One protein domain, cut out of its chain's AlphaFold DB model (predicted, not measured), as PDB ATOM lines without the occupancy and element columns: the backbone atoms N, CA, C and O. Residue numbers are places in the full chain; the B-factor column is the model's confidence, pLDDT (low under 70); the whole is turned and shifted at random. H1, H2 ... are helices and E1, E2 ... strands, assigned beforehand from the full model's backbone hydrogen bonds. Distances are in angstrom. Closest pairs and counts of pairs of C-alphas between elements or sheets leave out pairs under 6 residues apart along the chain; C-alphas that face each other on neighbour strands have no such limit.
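AT A GLANCE: This is residues 342 to 382 of the 622 residues of an uncharacterized protein of Kwoniella pini CBS 10737 (UniProt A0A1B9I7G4). A looped stretch with no named element, residues 342 to 355, arches beside the middle of an elongated shape, which has a hairpin of two strands, E1 and E2, toward one end and a short helix, H1, toward the other. The hairpin and the helix follow each other through a tight link. The printed part has 41 residues, with two named strands and one named helix in the order E1, E2, H1, and the sheet E1 - E2 is antiparallel. The class is mixed, helices and strands, with under half of the residues, 20 of 41, in named elements. The whole is only just loose, close to compact, with a radius of gyration of the C-alphas of 11.0 A and spans of 33 by 19 by 13 A.

HOW THE PARTS SIT: After residues 342 to 355, strand E1, residues 356 to 360, and strand E2, residues 363 to 367, form a hairpin. They are antiparallel neighbours, with 144 degrees between their N-to-C directions. The C-alphas of Phe 357 and Pro 366 face each other at 4.5 A. N 358 and O 365 are within hydrogen-bond range at 2.9 A, as are N 367 and O 356 at 2.8 A. Helix H1, residues 370 to 379, is apart from E1. In H1 every O i to N i+4 pair is within hydrogen-bond range.

IN THESE COORDINATES: E1 begins at C-alpha 356 (70.781, 113.639, 157.096) and is 12.8 A long from first to last C-alpha. E2 is 12.4 A long and ends at C-alpha 367 (71.632, 114.888, 151.993). H1 is 14.2 A long and ends at C-alpha 379 (59.231, 108.676, 138.101).

THE WHOLE: The two C-alphas farthest apart, those of Gly 362 and Asn 381, are 33.2 A apart. The printed part has no cut, and the links E1 to E2 and E2 to H1 are tight. The mean pLDDT of the printed part is 81.1, and residues 342 to 350 are under 70.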
ATOM      1  N   LEU A 342      70.283 118.458 145.183       63.88
ATOM      2  CA  LEU A 342      69.109 118.571 144.316       63.88
ATOM      3  C   LEU A 342      69.079 119.956 143.640       63.88
ATOM      4  O   LEU A 342      69.289 120.957 144.325       63.88
ATOM      5  N   PRO A 343      68.740 120.054 142.340       57.12
ATOM      6  CA  PRO A 343      68.582 121.342 141.672       57.12
ATOM      7  C   PRO A 343      67.476 122.195 142.314       57.12
ATOM      8  O   PRO A 343      66.420 121.686 142.717       57.12
ATOM      9  N   GLU A 344      67.708 123.512 142.362       49.25
ATOM     10  CA  GLU A 344      66.731 124.490 142.847       49.25
ATOM     11  C   GLU A 344      65.381 124.317 142.131       49.25
ATOM     12  O   GLU A 344      65.295 124.284 140.904       49.25
ATOM     13  N   GLY A 345      64.311 124.189 142.921       48.22
ATOM     14  CA  GLY A 345      62.951 123.932 142.436       48.22
ATOM     15  C   GLY A 345      62.393 122.544 142.770       48.22
ATOM     16  O   GLY A 345      61.175 122.387 142.779       48.22
ATOM     17  N   LEU A 346      63.229 121.558 143.124       54.09
ATOM     18  CA  LEU A 346      62.742 120.250 143.597       54.09
ATOM     19  C   LEU A 346      62.401 120.225 145.100       54.09
ATOM     20  O   LEU A 346      61.515 119.489 145.526       54.09
ATOM     21  N   ALA A 347      63.029 121.073 145.916       53.06
ATOM     22  CA  ALA A 347      62.871 121.047 147.376       53.06
ATOM     23  C   ALA A 347      61.421 121.237 147.891       53.06
ATOM     24  O   ALA A 347      61.110 120.814 148.999       53.06
ATOM     25  N   THR A 348      60.523 121.859 147.116       48.28
ATOM     26  CA  THR A 348      59.180 122.278 147.574       48.28
ATOM     27  C   THR A 348      58.024 121.362 147.159       48.28
ATOM     28  O   THR A 348      56.879 121.635 147.522       48.28
ATOM     29  N   ARG A 349      58.280 120.276 146.416       52.41
ATOM     30  CA  ARG A 349      57.241 119.303 146.000       52.41
ATOM     31  C   ARG A 349      57.593 117.832 146.223       52.41
ATOM     32  O   ARG A 349      56.746 116.974 145.981       52.41
ATOM     33  N   ASN A 350      58.806 117.532 146.675       58.50
ATOM     34  CA  ASN A 350      59.295 116.161 146.752       58.50
ATOM     35  C   ASN A 350      58.771 115.415 147.990       58.50
ATOM     36  O   ASN A 350      58.819 115.921 149.107       58.50
ATOM     37  N   GLY A 351      58.373 114.154 147.792       71.50
ATOM     38  CA  GLY A 351      58.187 113.180 148.877       71.50
ATOM     39  C   GLY A 351      59.499 112.584 149.411       71.50
ATOM     40  O   GLY A 351      59.461 111.801 150.358       71.50
ATOM     41  N   LEU A 352      60.640 112.947 148.809       81.06
ATOM     42  CA  LEU A 352      61.981 112.533 149.225       81.06
ATOM     43  C   LEU A 352      62.289 113.021 150.639       81.06
ATOM     44  O   LEU A 352      62.164 114.213 150.935       81.06
ATOM     45  N   ARG A 353      62.746 112.110 151.499       87.19
ATOM     46  CA  ARG A 353      63.186 112.444 152.855       87.19
ATOM     47  C   ARG A 353      64.709 112.561 152.867       87.19
ATOM     48  O   ARG A 353      65.374 111.650 152.383       87.19
ATOM     49  N   PRO A 354      65.292 113.646 153.403       89.25
ATOM     50  CA  PRO A 354      66.734 113.691 153.591       89.25
ATOM     51  C   PRO A 354      67.147 112.628 154.617       89.25
ATOM     52  O   PRO A 354      66.535 112.516 155.681       89.25
ATOM     53  N   LEU A 355      68.193 111.866 154.300       88.81
ATOM     54  CA  LEU A 355      68.829 110.907 155.206       88.81
ATOM     55  C   LEU A 355      69.483 111.628 156.390       88.81
ATOM     56  O   LEU A 355      69.437 111.153 157.523       88.81
ATOM     57  N   ARG A 356      70.116 112.774 156.115       89.50
ATOM     58  CA  ARG A 356      70.781 113.639 157.096       89.50
ATOM     59  C   ARG A 356      70.893 115.068 156.562       89.50
ATOM     60  O   ARG A 356      70.601 115.325 155.398       89.50
ATOM     61  N   PHE A 357      71.368 115.979 157.402       91.88
ATOM     62  CA  PHE A 357      71.784 117.321 156.996       91.88
ATOM     63  C   PHE A 357      73.282 117.478 157.253       91.88
ATOM     64  O   PHE A 357      73.787 116.988 158.264       91.88
ATOM     65  N   GLU A 358      73.979 118.158 156.352       91.75
ATOM     66  CA  GLU A 358      75.405 118.468 156.456       91.75
ATOM     67  C   GLU A 358      75.576 119.982 156.627       91.75
ATOM     68  O   GLU A 358      74.814 120.757 156.057       91.75
ATOM     69  N   ASN A 359      76.503 120.426 157.479       91.56
ATOM     70  CA  ASN A 359      76.688 121.851 157.766       91.56
ATOM     71  C   ASN A 359      77.861 122.401 156.951       91.56
ATOM     72  O   ASN A 359      79.011 122.331 157.383       91.56
ATOM     73  N   ASN A 360      77.544 122.978 155.796       87.81
ATOM     74  CA  ASN A 360      78.510 123.606 154.910       87.81
ATOM     75  C   ASN A 360      78.480 125.123 155.138       87.81
ATOM     76  O   ASN A 360      77.526 125.805 154.769       87.81
ATOM     77  N   ASN A 361      79.531 125.665 155.762       88.88
ATOM     78  CA  ASN A 361      79.705 127.102 156.025       88.88
ATOM     79  C   ASN A 361      78.540 127.774 156.792       88.88
ATOM     80  O   ASN A 361      78.221 128.937 156.550       88.88
ATOM     81  N   GLY A 362      77.901 127.057 157.722       85.75
ATOM     82  CA  GLY A 362      76.754 127.556 158.493       85.75
ATOM     83  C   GLY A 362      75.395 127.333 157.822       85.75
ATOM     84  O   GLY A 362      74.369 127.635 158.429       85.75
ATOM     85  N   MET A 363      75.372 126.781 156.605       87.31
ATOM     86  CA  MET A 363      74.158 126.383 155.897       87.31
ATOM     87  C   MET A 363      73.970 124.868 155.987       87.31
ATOM     88  O   MET A 363      74.863 124.096 155.642       87.31
ATOM     89  N   PHE A 364      72.789 124.436 156.430       88.06
ATOM     90  CA  PHE A 364      72.431 123.019 156.477       88.06
ATOM     91  C   PHE A 364      71.943 122.541 155.106       88.06
ATOM     92  O   PHE A 364      70.811 122.830 154.714       88.06
ATOM     93  N   THR A 365      72.775 121.791 154.386       90.00
ATOM     94  CA  THR A 365      72.408 121.151 153.121       90.00
ATOM     95  C   THR A 365      71.765 119.780 153.387       90.00
ATOM     96  O   THR A 365      72.325 118.959 154.121       90.00
ATOM     97  N   PRO A 366      70.561 119.500 152.853       88.19
ATOM     98  CA  PRO A 366      69.933 118.187 152.978       88.19
ATOM     99  C   PRO A 366      70.632 117.156 152.085       88.19
ATOM    100  O   PRO A 366      70.781 117.360 150.881       88.19
ATOM    101  N   ILE A 367      71.009 116.024 152.674       89.12
ATOM    102  CA  ILE A 367      71.632 114.888 151.993       89.12
ATOM    103  C   ILE A 367      70.574 113.797 151.820       89.12
ATOM    104  O   ILE A 367      69.990 113.343 152.803       89.12
ATOM    105  N   TYR A 368      70.332 113.365 150.586       91.12
ATOM    106  CA  TYR A 368      69.334 112.344 150.242       91.12
ATOM    107  C   TYR A 368      70.006 111.037 149.802       91.12
ATOM    108  O   TYR A 368      71.198 111.021 149.492       91.12
ATOM    109  N   ASP A 369      69.241 109.945 149.750       90.56
ATOM    110  CA  ASP A 369      69.721 108.691 149.167       90.56
ATOM    111  C   ASP A 369      69.863 108.832 147.641       90.56
ATOM    112  O   ASP A 369      68.941 109.277 146.951       90.56
ATOM    113  N   ASN A 370      71.009 108.414 147.104       88.75
ATOM    114  CA  ASN A 370      71.261 108.374 145.667       88.75
ATOM    115  C   ASN A 370      70.239 107.497 144.922       88.75
ATOM    116  O   ASN A 370      69.869 107.835 143.796       88.75
ATOM    117  N   GLU A 371      69.773 106.394 145.515       90.75
ATOM    118  CA  GLU A 371      68.780 105.523 144.878       90.75
ATOM    119  C   GLU A 371      67.367 106.117 144.934       90.75
ATOM    120  O   GLU A 371      66.648 106.048 143.936       90.75
ATOM    121  N   GLU A 372      66.985 106.790 146.027       88.69
ATOM    122  CA  GLU A 372      65.708 107.517 146.076       88.69
ATOM    123  C   GLU A 372      65.690 108.694 145.084       88.69
ATOM    124  O   GLU A 372      64.707 108.855 144.358       88.69
ATOM    125  N   ILE A 373      66.778 109.480 144.971       88.56
ATOM    126  CA  ILE A 373      66.885 110.544 143.952       88.56
ATOM    127  C   ILE A 373      66.719 109.951 142.546       88.56
ATOM    128  O   ILE A 373      65.941 110.480 141.754       88.56
ATOM    129  N   LYS A 374      67.423 108.856 142.216       90.94
ATOM    130  CA  LYS A 374      67.312 108.206 140.896       90.94
ATOM    131  C   LYS A 374      65.880 107.763 140.606       90.94
ATOM    132  O   LYS A 374      65.367 108.069 139.531       90.94
ATOM    133  N   GLN A 375      65.232 107.076 141.550       90.31
ATOM    134  CA  GLN A 375      63.846 106.622 141.399       90.31
ATOM    135  C   GLN A 375      62.890 107.802 141.203       90.31
ATOM    136  O   GLN A 375      62.060 107.768 140.297       90.31
ATOM    137  N   TYR A 376      63.057 108.875 141.978       89.12
ATOM    138  CA  TYR A 376      62.265 110.094 141.843       89.12
ATOM    139  C   TYR A 376      62.472 110.779 140.484       89.12
ATOM    140  O   TYR A 376      61.508 111.147 139.814       89.12
ATOM    141  N   CYS A 377      63.720 110.894 140.023       90.25
ATOM    142  CA  CYS A 377      64.032 111.431 138.701       90.25
ATOM    143  C   CYS A 377      63.388 110.600 137.581       90.25
ATOM    144  O   CYS A 377      62.745 111.175 136.704       90.25
ATOM    145  N   VAL A 378      63.471 109.266 137.641       91.56
ATOM    146  CA  VAL A 378      62.809 108.368 136.677       91.56
ATOM    147  C   VAL A 378      61.285 108.528 136.723       91.56
ATOM    148  O   VAL A 378      60.662 108.717 135.682       91.56
ATOM    149  N   GLN A 379      60.680 108.530 137.916       92.75
ATOM    150  CA  GLN A 379      59.231 108.676 138.101       92.75
ATOM    151  C   GLN A 379      58.689 109.996 137.528       92.75
ATOM    152  O   GLN A 379      57.572 110.034 137.012       92.75
ATOM    153  N   HIS A 380      59.476 111.072 137.605       89.25
ATOM    154  CA  HIS A 380      59.087 112.406 137.151       89.25
ATOM    155  C   HIS A 380      59.657 112.799 135.773       89.25
ATOM    156  O   HIS A 380      59.496 113.949 135.367       89.25
ATOM    157  N   ASN A 381      60.275 111.866 135.035       90.88
ATOM    158  CA  ASN A 381      60.951 112.107 133.747       90.88
ATOM    159  C   ASN A 381      61.996 113.246 133.795       90.88
ATOM    160  O   ASN A 381      62.171 114.002 132.837       90.88
ATOM    161  N   LEU A 382      62.695 113.374 134.922       89.56
ATOM    162  CA  LEU A 382      63.776 114.333 135.131       89.56
ATOM    163  C   LEU A 382      65.126 113.669 134.843       89.56
ATOM    164  O   LEU A 382      65.340 112.500 135.168       89.56
TER     165      LEU A 382